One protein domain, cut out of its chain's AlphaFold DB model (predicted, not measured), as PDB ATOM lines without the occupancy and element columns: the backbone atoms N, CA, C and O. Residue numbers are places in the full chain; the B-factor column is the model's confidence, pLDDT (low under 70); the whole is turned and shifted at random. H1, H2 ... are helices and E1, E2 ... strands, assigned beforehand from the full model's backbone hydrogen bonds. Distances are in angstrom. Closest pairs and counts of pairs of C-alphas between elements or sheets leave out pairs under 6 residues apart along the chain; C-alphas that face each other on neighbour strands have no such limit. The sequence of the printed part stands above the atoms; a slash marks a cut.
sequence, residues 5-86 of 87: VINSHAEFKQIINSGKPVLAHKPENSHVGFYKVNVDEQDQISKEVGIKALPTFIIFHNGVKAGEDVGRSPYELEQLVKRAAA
ATOM      1  N   VAL A   5     -40.017  35.895  -6.407       71.19
ATOM      2  CA  VAL A   5     -39.739  35.746  -7.832       71.19
ATOM      3  C   VAL A   5     -39.399  37.123  -8.379       71.19
ATOM      4  O   VAL A   5     -40.162  38.067  -8.183       71.19
ATOM      5  N   ILE A   6     -38.238  37.234  -9.014       77.56
ATOM      6  CA  ILE A   6     -37.811  38.451  -9.695       77.56
ATOM      7  C   ILE A   6     -38.377  38.400 -11.109       77.56
ATOM      8  O   ILE A   6     -38.026  37.505 -11.880       77.56
ATOM      9  N   ASN A   7     -39.225  39.373 -11.439       76.69
ATOM     10  CA  ASN A   7     -39.926  39.425 -12.727       76.69
ATOM     11  C   ASN A   7     -39.344  40.478 -13.678       76.69
ATOM     12  O   ASN A   7     -39.833  40.646 -14.795       76.69
ATOM     13  N   SER A   8     -38.316  41.214 -13.249       80.31
ATOM     14  CA  SER A   8     -37.677  42.221 -14.086       80.31
ATOM     15  C   SER A   8     -36.188  42.387 -13.801       80.31
ATOM     16  O   SER A   8     -35.698  42.248 -12.678       80.31
ATOM     17  N   HIS A   9     -35.457  42.773 -14.844       79.88
ATOM     18  CA  HIS A   9     -34.050  43.146 -14.755       79.88
ATOM     19  C   HIS A   9     -33.798  44.330 -13.799       79.88
ATOM     20  O   HIS A   9     -32.776  44.372 -13.114       79.88
ATOM     21  N   ALA A  10     -34.741  45.274 -13.713       83.44
ATOM     22  CA  ALA A  10     -34.654  46.415 -12.803       83.44
ATOM     23  C   ALA A  10     -34.733  45.980 -11.331       83.44
ATOM     24  O   ALA A  10     -33.904  46.409 -10.527       83.44
ATOM     25  N   GLU A  11     -35.661  45.078 -10.989       81.50
ATOM     26  CA  GLU A  11     -35.747  44.477  -9.652       81.50
ATOM     27  C   GLU A  11     -34.461  43.734  -9.296       81.50
ATOM     28  O   GLU A  11     -33.920  43.937  -8.212       81.50
ATOM     29  N   PHE A  12     -33.925  42.934 -10.224       82.75
ATOM     30  CA  PHE A  12     -32.650  42.245 -10.031       82.75
ATOM     31  C   PHE A  12     -31.520  43.223  -9.697       82.75
ATOM     32  O   PHE A  12     -30.846  43.060  -8.679       82.75
ATOM     33  N   LYS A  13     -31.351  44.281 -10.504       81.81
ATOM     34  CA  LYS A  13     -30.328  45.312 -10.278       81.81
ATOM     35  C   LYS A  13     -30.528  46.058  -8.967       81.81
ATOM     36  O   LYS A  13     -29.555  46.366  -8.285       81.81
ATOM     37  N   GLN A  14     -31.766  46.338  -8.590       80.00
ATOM     38  CA  GLN A  14     -32.051  46.979  -7.317       80.00
ATOM     39  C   GLN A  14     -31.703  46.059  -6.143       80.00
ATOM     40  O   GLN A  14     -31.086  46.516  -5.190       80.00
ATOM     41  N   ILE A  15     -32.046  44.773  -6.213       75.56
ATOM     42  CA  ILE A  15     -31.785  43.798  -5.145       75.56
ATOM     43  C   ILE A  15     -30.284  43.610  -4.933       75.56
ATOM     44  O   ILE A  15     -29.816  43.747  -3.803       75.56
ATOM     45  N   ILE A  16     -29.520  43.363  -6.005       75.00
ATOM     46  CA  ILE A  16     -28.072  43.154  -5.879       75.00
ATOM     47  C   ILE A  16     -27.378  44.409  -5.337       75.00
ATOM     48  O   ILE A  16     -26.534  44.291  -4.457       75.00
ATOM     49  N   ASN A  17     -27.766  45.609  -5.785       72.81
ATOM     50  CA  ASN A  17     -27.115  46.860  -5.383       72.81
ATOM     51  C   ASN A  17     -27.605  47.400  -4.037       72.81
ATOM     52  O   ASN A  17     -26.901  48.167  -3.388       72.81
ATOM     53  N   SER A  18     -28.813  47.031  -3.605       64.81
ATOM     54  CA  SER A  18     -29.402  47.586  -2.386       64.81
ATOM     55  C   SER A  18     -28.804  46.994  -1.110       64.81
ATOM     56  O   SER A  18     -29.129  47.510  -0.040       64.81
ATOM     57  N   GLY A  19     -28.008  45.916  -1.183       56.38
ATOM     58  CA  GLY A  19     -27.421  45.263  -0.005       56.38
ATOM     59  C   GLY A  19     -28.456  44.866   1.057       56.38
ATOM     60  O   GLY A  19     -28.112  44.709   2.224       56.38
ATOM     61  N   LYS A  20     -29.745  44.778   0.689       50.84
ATOM     62  CA  LYS A  20     -30.831  44.558   1.644       50.84
ATOM     63  C   LYS A  20     -30.962  43.059   1.913       50.84
ATOM     64  O   LYS A  20     -31.272  42.321   0.977       50.84
ATOM     65  N   PRO A  21     -30.785  42.608   3.165       40.56
ATOM     66  CA  PRO A  21     -31.060  41.232   3.542       40.56
ATOM     67  C   PRO A  21     -32.564  40.956   3.478       40.56
ATOM     68  O   PRO A  21     -33.365  41.771   3.940       40.56
ATOM     69  N   VAL A  22     -32.966  39.801   2.944       48.81
ATOM     70  CA  VAL A  22     -34.385  39.407   2.877       48.81
ATOM     71  C   VAL A  22     -34.591  38.011   3.468       48.81
ATOM     72  O   VAL A  22     -34.742  37.031   2.762       48.81
ATOM     73  N   LEU A  23     -34.601  37.969   4.802       37.16
ATOM     74  CA  LEU A  23     -35.154  36.958   5.715       37.16
ATOM     75  C   LEU A  23     -35.147  35.480   5.266       37.16
ATOM     76  O   LEU A  23     -36.092  34.991   4.639       37.16
ATOM     77  N   ALA A  24     -34.211  34.712   5.826       41.00
ATOM     78  CA  ALA A  24     -34.401  33.289   6.078       41.00
ATOM     79  C   ALA A  24     -34.632  33.047   7.577       41.00
ATOM     80  O   ALA A  24     -33.844  33.452   8.427       41.00
ATOM     81  N   HIS A  25     -35.738  32.375   7.899       37.53
ATOM     82  CA  HIS A  25     -36.195  32.078   9.258       37.53
ATOM     83  C   HIS A  25     -35.349  30.948   9.888       37.53
ATOM     84  O   HIS A  25     -35.793  29.815  10.050       37.53
ATOM     85  N   LYS A  26     -34.090  31.264  10.195       49.41
ATOM     86  CA  LYS A  26     -33.275  30.655  11.252       49.41
ATOM     87  C   LYS A  26     -32.515  31.806  11.926       49.41
ATOM     88  O   LYS A  26     -31.985  32.653  11.202       49.41
ATOM     89  N   PRO A  27     -32.424  31.855  13.268       51.81
ATOM     90  CA  PRO A  27     -31.704  32.925  13.969       51.81
ATOM     91  C   PRO A  27     -30.229  33.033  13.539       51.81
ATOM     92  O   PRO A  27     -29.621  34.083  13.688       51.81
ATOM     93  N   GLU A  28     -29.687  31.973  12.939       55.31
ATOM     94  CA  GLU A  28     -28.296  31.854  12.497       55.31
ATOM     95  C   GLU A  28     -28.035  32.451  11.093       55.31
ATOM     96  O   GLU A  28     -26.900  32.798  10.799       55.31
ATOM     97  N   ASN A  29     -29.066  32.623  10.241       55.47
ATOM     98  CA  ASN A  29     -28.927  33.026   8.821       55.47
ATOM     99  C   ASN A  29     -29.909  34.151   8.403       55.47
ATOM    100  O   ASN A  29     -30.342  34.213   7.250       55.47
ATOM    101  N   SER A  30     -30.321  35.014   9.339       55.78
ATOM    102  CA  SER A  30     -31.428  35.973   9.140       55.78
ATOM    103  C   SER A  30     -31.185  37.045   8.064       55.78
ATOM    104  O   SER A  30     -32.131  37.730   7.670       55.78
ATOM    105  N   HIS A  31     -29.961  37.173   7.543       65.94
ATOM    106  CA  HIS A  31     -29.589  38.139   6.507       65.94
ATOM    107  C   HIS A  31     -29.535  37.590   5.070       65.94
ATOM    108  O   HIS A  31     -29.337  38.364   4.136       65.94
ATOM    109  N   VAL A  32     -29.763  36.292   4.846       70.25
ATOM    110  CA  VAL A  32     -29.734  35.703   3.492       70.25
ATOM    111  C   VAL A  32     -31.127  35.705   2.865       70.25
ATOM    112  O   VAL A  32     -32.059  35.144   3.438       70.25
ATOM    113  N   GLY A  33     -31.258  36.301   1.673       72.75
ATOM    114  CA  GLY A  33     -32.489  36.272   0.879       72.75
ATOM    115  C   GLY A  33     -32.449  35.310  -0.297       72.75
ATOM    116  O   GLY A  33     -31.451  35.218  -1.008       72.75
ATOM    117  N   PHE A  34     -33.557  34.595  -0.503       76.25
ATOM    118  CA  PHE A  34     -33.715  33.636  -1.591       76.25
ATOM    119  C   PHE A  34     -34.613  34.209  -2.681       76.25
ATOM    120  O   PHE A  34     -35.793  34.488  -2.456       76.25
ATOM    121  N   TYR A  35     -34.052  34.317  -3.881       79.94
ATOM    122  CA  TYR A  35     -34.746  34.823  -5.053       79.94
ATOM    123  C   TYR A  35     -34.764  33.777  -6.149       79.94
ATOM    124  O   TYR A  35     -33.778  33.073  -6.373       79.94
ATOM    125  N   LYS A  36     -35.885  33.705  -6.857       82.56
ATOM    126  CA  LYS A  36     -36.003  32.894  -8.063       82.56
ATOM    127  C   LYS A  36     -36.055  33.821  -9.265       82.56
ATOM    128  O   LYS A  36     -36.918  34.689  -9.333       82.56
ATOM    129  N   VAL A  37     -35.150  33.612 -10.211       82.06
ATOM    130  CA  VAL A  37     -35.176  34.277 -11.515       82.06
ATOM    131  C   VAL A  37     -35.618  33.248 -12.545       82.06
ATOM    132  O   VAL A  37     -35.056  32.153 -12.601       82.06
ATOM    133  N   ASN A  38     -36.630  33.583 -13.341       84.12
ATOM    134  CA  ASN A  38     -37.008  32.776 -14.493       84.12
ATOM    135  C   ASN A  38     -36.129  33.166 -15.687       84.12
ATOM    136  O   ASN A  38     -36.276  34.258 -16.225       84.12
ATOM    137  N   VAL A  39     -35.199  32.298 -16.086       82.81
ATOM    138  CA  VAL A  39     -34.266  32.607 -17.183       82.81
ATOM    139  C   VAL A  39     -34.940  32.647 -18.554       82.81
ATOM    140  O   VAL A  39     -34.425  33.336 -19.429       82.81
ATOM    141  N   ASP A  40     -36.083  31.974 -18.724       83.38
ATOM    142  CA  ASP A  40     -36.837  31.978 -19.985       83.38
ATOM    143  C   ASP A  40     -37.499  33.342 -20.226       83.38
ATOM    144  O   ASP A  40     -37.565  33.828 -21.351       83.38
ATOM    145  N   GLU A  41     -37.945  33.995 -19.151       84.44
ATOM    146  CA  GLU A  41     -38.535  35.339 -19.197       84.44
ATOM    147  C   GLU A  41     -37.482  36.447 -19.055       84.44
ATOM    148  O   GLU A  41     -37.736  37.593 -19.418       84.44
ATOM    149  N   GLN A  42     -36.297  36.127 -18.522       83.25
ATOM    150  CA  GLN A  42     -35.250  37.092 -18.169       83.25
ATOM    151  C   GLN A  42     -33.912  36.790 -18.860       83.25
ATOM    152  O   GLN A  42     -32.860  36.712 -18.217       83.25
ATOM    153  N   ASP A  43     -33.940  36.681 -20.189       84.69
ATOM    154  CA  ASP A  43     -32.759  36.438 -21.033       84.69
ATOM    155  C   ASP A  43     -31.629  37.470 -20.813       84.69
ATOM    156  O   ASP A  43     -30.443  37.147 -20.854       84.69
ATOM    157  N   GLN A  44     -31.971  38.719 -20.487       86.62
ATOM    158  CA  GLN A  44     -30.971  39.746 -20.190       86.62
ATOM    159  C   GLN A  44     -30.211  39.467 -18.883       86.62
ATOM    160  O   GLN A  44     -28.992  39.631 -18.838       86.62
ATOM    161  N   ILE A  45     -30.908  39.011 -17.833       85.44
ATOM    162  CA  ILE A  45     -30.277  38.645 -16.555       85.44
ATOM    163  C   ILE A  45     -29.408  37.403 -16.752       85.44
ATOM    164  O   ILE A  45     -28.268  37.373 -16.292       85.44
ATOM    165  N   SER A  46     -29.919  36.384 -17.453       83.38
ATOM    166  CA  SER A  46     -29.178  35.138 -17.669       83.38
ATOM    167  C   SER A  46     -27.880  35.378 -18.446       83.38
ATOM    168  O   SER A  46     -26.838  34.837 -18.068       83.38
ATOM    169  N   LYS A  47     -27.905  36.257 -19.457       85.56
ATOM    170  CA  LYS A  47     -26.719  36.686 -20.213       85.56
ATOM    171  C   LYS A  47     -25.746  37.521 -19.383       85.56
ATOM    172  O   LYS A  47     -24.551  37.249 -19.432       85.56
ATOM    173  N   GLU A  48     -26.234  38.500 -18.618       84.69
ATOM    174  CA  GLU A  48     -25.384  39.375 -17.789       84.69
ATOM    175  C   GLU A  48     -24.663  38.586 -16.690       84.69
ATOM    176  O   GLU A  48     -23.483  38.803 -16.421       84.69
ATOM    177  N   VAL A  49     -25.360  37.627 -16.086       82.88
ATOM    178  CA  VAL A  49     -24.824  36.803 -15.000       82.88
ATOM    179  C   VAL A  49     -24.036  35.586 -15.521       82.88
ATOM    180  O   VAL A  49     -23.231  35.000 -14.788       82.88
ATOM    181  N   GLY A  50     -24.218  35.234 -16.798       84.06
ATOM    182  CA  GLY A  50     -23.497  34.162 -17.481       84.06
ATOM    183  C   GLY A  50     -24.023  32.758 -17.175       84.06
ATOM    184  O   GLY A  50     -23.226  31.829 -17.043       84.06
ATOM    185  N   ILE A  51     -25.342  32.585 -17.051       84.25
ATOM    186  CA  ILE A  51     -25.969  31.280 -16.797       84.25
ATOM    187  C   ILE A  51     -25.759  30.359 -18.005       84.25
ATOM    188  O   ILE A  51     -26.231  30.641 -19.103       84.25
ATOM    189  N   LYS A  52     -25.054  29.242 -17.796       80.56
ATOM    190  CA  LYS A  52     -24.754  28.240 -18.842       80.56
ATOM    191  C   LYS A  52     -25.446  26.896 -18.630       80.56
ATOM    192  O   LYS A  52     -25.538  26.108 -19.564       80.56
ATOM    193  N   ALA A  53     -25.889  26.618 -17.408       81.88
ATOM    194  CA  ALA A  53     -26.535  25.369 -17.028       81.88
ATOM    195  C   ALA A  53     -27.687  25.656 -16.061       81.88
ATOM    196  O   ALA A  53     -27.637  26.622 -15.301       81.88
ATOM    197  N   LEU A  54     -28.722  24.820 -16.077       81.25
ATOM    198  CA  LEU A  54     -29.825  24.887 -15.123       81.25
ATOM    199  C   LEU A  54     -29.910  23.568 -14.346       81.25
ATOM    200  O   LEU A  54     -29.765  22.512 -14.967       81.25
ATOM    201  N   PRO A  55     -30.185  23.602 -13.028       81.75
ATOM    202  CA  PRO A  55     -30.306  24.793 -12.173       81.75
ATOM    203  C   PRO A  55     -28.941  25.449 -11.871       81.75
ATOM    204  O   PRO A  55     -27.937  24.761 -11.766       81.75
ATOM    205  N   THR A  56     -28.897  26.777 -11.704       83.88
ATOM    206  CA  THR A  56     -27.709  27.506 -11.212       83.88
ATOM    207  C   THR A  56     -28.112  28.408 -10.049       83.88
ATOM    208  O   THR A  56     -29.121  29.110 -10.117       83.88
ATOM    209  N   PHE A  57     -27.313  28.394  -8.990       86.56
ATOM    210  CA  PHE A  57     -27.461  29.179  -7.772       86.56
ATOM    211  C   PHE A  57     -26.303  30.160  -7.666       86.56
ATOM    212  O   PHE A  57     -25.152  29.797  -7.889       86.56
ATOM    213  N   ILE A  58     -26.591  31.416  -7.336       85.81
ATOM    214  CA  ILE A  58     -25.582  32.476  -7.315       85.81
ATOM    215  C   ILE A  58     -25.765  33.309  -6.061       85.81
ATOM    216  O   ILE A  58     -26.881  33.705  -5.729       85.81
ATOM    217  N   ILE A  59     -24.655  33.571  -5.378       85.88
ATOM    218  CA  ILE A  59     -24.605  34.472  -4.235       85.88
ATOM    219  C   ILE A  59     -24.246  35.860  -4.748       85.88
ATOM    220  O   ILE A  59     -23.207  36.048  -5.386       85.88
ATOM    221  N   PHE A  60     -25.073  36.838  -4.398       82.44
ATOM    222  CA  PHE A  60     -24.759  38.252  -4.549       82.44
ATOM    223  C   PHE A  60     -24.616  38.888  -3.170       82.44
ATOM    224  O   PHE A  60     -25.477  38.710  -2.313       82.44
ATOM    225  N   HIS A  61     -23.534  39.632  -2.970       80.12
ATOM    226  CA  HIS A  61     -23.271  40.399  -1.758       80.12
ATOM    227  C   HIS A  61     -22.750  41.784  -2.165       80.12
ATOM    228  O   HIS A  61     -21.790  41.882  -2.927       80.12
ATOM    229  N   ASN A  62     -23.409  42.855  -1.706       78.75
ATOM    230  CA  ASN A  62     -23.078  44.253  -2.036       78.75
ATOM    231  C   ASN A  62     -22.905  44.533  -3.544       78.75
ATOM    232  O   ASN A  62     -21.954  45.190  -3.961       78.75
ATOM    233  N   GLY A  63     -23.801  44.008  -4.380       77.44
ATOM    234  CA  GLY A  63     -23.763  44.201  -5.836       77.44
ATOM    235  C   GLY A  63     -22.744  43.326  -6.560       77.44
ATOM    236  O   GLY A  63     -22.682  43.355  -7.787       77.44
ATOM    237  N   VAL A  64     -21.971  42.519  -5.831       81.50
ATOM    238  CA  VAL A  64     -20.899  41.687  -6.380       81.50
ATOM    239  C   VAL A  64     -21.266  40.212  -6.271       81.50
ATOM    240  O   VAL A  64     -21.796  39.744  -5.263       81.50
ATOM    241  N   LYS A  65     -20.970  39.454  -7.328       85.44
ATOM    242  CA  LYS A  65     -21.090  37.995  -7.339       85.44
ATOM    243  C   LYS A  65     -20.041  37.397  -6.397       85.44
ATOM    244  O   LYS A  65     -18.851  37.441  -6.692       85.44
ATOM    245  N   ALA A  66     -20.487  36.844  -5.274       83.81
ATOM    246  CA  ALA A  66     -19.620  36.265  -4.247       83.81
ATOM    247  C   ALA A  66     -19.390  34.755  -4.437       83.81
ATOM    248  O   ALA A  66     -18.444  34.191  -3.892       83.81
ATOM    249  N   GLY A  67     -20.237  34.089  -5.223       83.88
ATOM    250  CA  GLY A  67     -20.082  32.676  -5.549       83.88
ATOM    251  C   GLY A  67     -21.168  32.180  -6.489       83.88
ATOM    252  O   GLY A  67     -22.217  32.809  -6.628       83.88
ATOM    253  N   GLU A  68     -20.920  31.047  -7.130       86.81
ATOM    254  CA  GLU A  68     -21.904  30.326  -7.933       86.81
ATOM    255  C   GLU A  68     -21.783  28.824  -7.691       86.81
ATOM    256  O   GLU A  68     -20.691  28.321  -7.431       86.81
ATOM    257  N   ASP A  69     -22.904  28.122  -7.796       85.62
ATOM    258  CA  ASP A  69     -22.963  26.670  -7.867       85.62
ATOM    259  C   ASP A  69     -23.977  26.254  -8.933       85.62
ATOM    260  O   ASP A  69     -25.040  26.848  -9.083       85.62
ATOM    261  N   VAL A  70     -23.666  25.197  -9.667       82.38
ATOM    262  CA  VAL A  70     -24.521  24.662 -10.738       82.38
ATOM    263  C   VAL A  70     -25.509  23.608 -10.223       82.38
ATOM    264  O   VAL A  70     -25.972  22.762 -10.981       82.38
ATOM    265  N   GLY A  71     -25.800  23.607  -8.917       76.06
ATOM    266  CA  GLY A  71     -26.816  22.754  -8.306       76.06
ATOM    267  C   GLY A  71     -26.542  21.262  -8.474       76.06
ATOM    268  O   GLY A  71     -27.481  20.473  -8.557       76.06
ATOM    269  N   ARG A  72     -25.265  20.866  -8.566       72.88
ATOM    270  CA  ARG A  72     -24.860  19.476  -8.849       72.88
ATOM    271  C   ARG A  72     -25.146  18.521  -7.691       72.88
ATOM    272  O   ARG A  72     -25.234  17.317  -7.915       72.88
ATOM    273  N   SER A  73     -25.257  19.034  -6.466       80.56
ATOM    274  CA  SER A  73     -25.519  18.244  -5.263       80.56
ATOM    275  C   SER A  73     -26.166  19.097  -4.164       80.56
ATOM    276  O   SER A  73     -25.767  20.251  -3.988       80.56
ATOM    277  N   PRO A  74     -27.094  18.539  -3.358       80.44
ATOM    278  CA  PRO A  74     -27.633  19.208  -2.171       80.44
ATOM    279  C   PRO A  74     -26.550  19.668  -1.186       80.44
ATOM    280  O   PRO A  74     -26.705  20.701  -0.542       80.44
ATOM    281  N   TYR A  75     -25.436  18.933  -1.098       83.69
ATOM    282  CA  TYR A  75     -24.321  19.279  -0.215       83.69
ATOM    283  C   TYR A  75     -23.653  20.603  -0.615       83.69
ATOM    284  O   TYR A  75     -23.443  21.467   0.234       83.69
ATOM    285  N   GLU A  76     -23.362  20.788  -1.905       83.12
ATOM    286  CA  GLU A  76     -22.754  22.024  -2.424       83.12
ATOM    287  C   GLU A  76     -23.692  23.218  -2.235       83.12
ATOM    288  O   GLU A  76     -23.259  24.297  -1.830       83.12
ATOM    289  N   LEU A  77     -24.996  23.004  -2.424       81.75
ATOM    290  CA  LEU A  77     -26.004  24.027  -2.177       81.75
ATOM    291  C   LEU A  77     -26.035  24.455  -0.701       81.75
ATOM    292  O   LEU A  77     -26.063  25.649  -0.408       81.75
ATOM    293  N   GLU A  78     -25.986  23.509   0.241       83.69
ATOM    294  CA  GLU A  78     -25.902  23.835   1.669       83.69
ATOM    295  C   GLU A  78     -24.626  24.611   2.017       83.69
ATOM    296  O   GLU A  78     -24.677  25.558   2.805       83.69
ATOM    297  N   GLN A  79     -23.485  24.246   1.424       84.44
ATOM    298  CA  GLN A  79     -22.223  24.975   1.597       84.44
ATOM    299  C   GLN A  79     -22.319  26.399   1.046       84.44
ATOM    300  O   GLN A  79     -21.874  27.347   1.695       84.44
ATOM    301  N   LEU A  80     -22.942  26.567  -0.120       83.38
ATOM    302  CA  LEU A  80     -23.177  27.866  -0.738       83.38
ATOM    303  C   LEU A  80     -24.046  28.756   0.163       83.38
ATOM    304  O   LEU A  80     -23.696  29.906   0.420       83.38
ATOM    305  N   VAL A  81     -25.133  28.211   0.717       81.56
ATOM    306  CA  VAL A  81     -26.008  28.937   1.652       81.56
ATOM    307  C   VAL A  81     -25.266  29.315   2.936       81.56
ATOM    308  O   VAL A  81     -25.402  30.443   3.405       81.56
ATOM    309  N   LYS A  82     -24.442  28.417   3.491       83.25
ATOM    310  CA  LYS A  82     -23.608  28.721   4.667       83.25
ATOM    311  C   LYS A  82     -22.602  29.834   4.385       83.25
ATOM    312  O   LYS A  82     -22.423  30.704   5.229       83.25
ATOM    313  N   ARG A  83     -21.978  29.840   3.202       82.81
ATOM    314  CA  ARG A  83     -21.090  30.934   2.777       82.81
ATOM    315  C   ARG A  83     -21.850  32.245   2.657       82.81
ATOM    316  O   ARG A  83     -21.385  33.240   3.189       82.81
ATOM    317  N   ALA A  84     -23.024  32.238   2.027       80.00
ATOM    318  CA  ALA A  84     -23.864  33.428   1.921       80.00
ATOM    319  C   ALA A  84     -24.250  33.995   3.296       80.00
ATOM    320  O   ALA A  84     -24.288  35.206   3.463       80.00
ATOM    321  N   ALA A  85     -24.492  33.130   4.285       77.56
ATOM    322  CA  ALA A  85     -24.781  33.535   5.659       77.56
ATOM    323  C   ALA A  85     -23.548  34.017   6.446       77.56
ATOM    324  O   ALA A  85     -23.702  34.592   7.517       77.56
ATOM    325  N   ALA A  86     -22.333  33.799   5.946       77.44
ATOM    326  CA  ALA A  86     -21.098  34.236   6.595       77.44
ATOM    327  C   ALA A  86     -20.502  35.524   5.988       77.44
ATOM    328  O   ALA A  86     -19.501  36.012   6.511       77.44
TER     329      ALA A  86
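Overview. This is residues 5 to 86 of the 87 residues of the protein "Thioredoxin domain-containing protein" of Aspergillus wentii DTO 134E9 (UniProt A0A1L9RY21). A strand hairpin of E2 and E3 makes the middle, with the long helix H3 packed along it and the last residues of H1 near its turn. The start of H1 meets H2 at one end of the domain, and the short strand E1 lies apart from the hairpin, paired in parallel with residues 5 to 6; a long stretch without named elements, residues 19 to 34, joins H1 to E1. The printed part has 82 residues, with three named helices and three named strands in the order H1, E1, H2, E2, E3, H3; the two-stranded sheet E2 - E3 is antiparallel, and the class is mixed, helices and strands. It is compact, with a radius of gyration of the C-alphas of 12.5 A, and spans 34 by 29 by 20 A, a rounded outline.

Arrangement. Start at residues 5 to 6, which pair in parallel with residues 36 to 37 of E1, residues 35 to 37; E1 pairs with no named strand. Next comes H1, residues 9 to 18, which only just touches H2, residues 43 to 49, with 3 pairs of C-alphas within 8 A. Their closest C-alphas are those of His 9 and Ile 45, 6.1 A apart, and they run the same way at a shallow tilt of 28 degrees. H1 and E1 are apart, but only just, at 8.5 A. Go on to the hairpin of E2, residues 57 to 61, and E3, residues 64 to 69, with 158 degrees between their directions. Look there for N 59 and O 67, 2.8 A apart, and N 61 and O 64, 2.9 A apart, both within hydrogen-bond range. The closest C-alphas of H1 and E2 are those of Ile 16 and Phe 60, 6.1 A apart. Last comes H3, residues 74 to 86; its closest C-alphas to E2 are Ala 84 and Ile 59, 6.3 A apart, and to E3 Leu 77 and Asp 69, 7.0 A apart. H3 is apart from H1, H2 and E1. In H1, H2 and H3 every O i to N i+4 pair is within hydrogen-bond range.

Along the chain. Find C-alpha 9 at (-34.050, 43.146, -14.755); from there H1 runs 13.9 A to C-alpha 18. E1 is 6.5 A long and H2 10.0 A. E2 starts at C-alpha 57, at (-27.461, 29.179, -7.772), and is 13.4 A long; E3 is 15.2 A. H3 runs 18.6 A and ends at C-alpha 86, at (-21.098, 34.236, 6.595).

Size, cuts and confidence. The two C-alphas farthest apart are those of Pro 27 and Asp 43, at 35.2 A. The printed part has no cut, and the link from H1 to E1, 16 residues, is long. The mean pLDDT of the printed part is 76.1; look for values under 70 at residues 18 to 31.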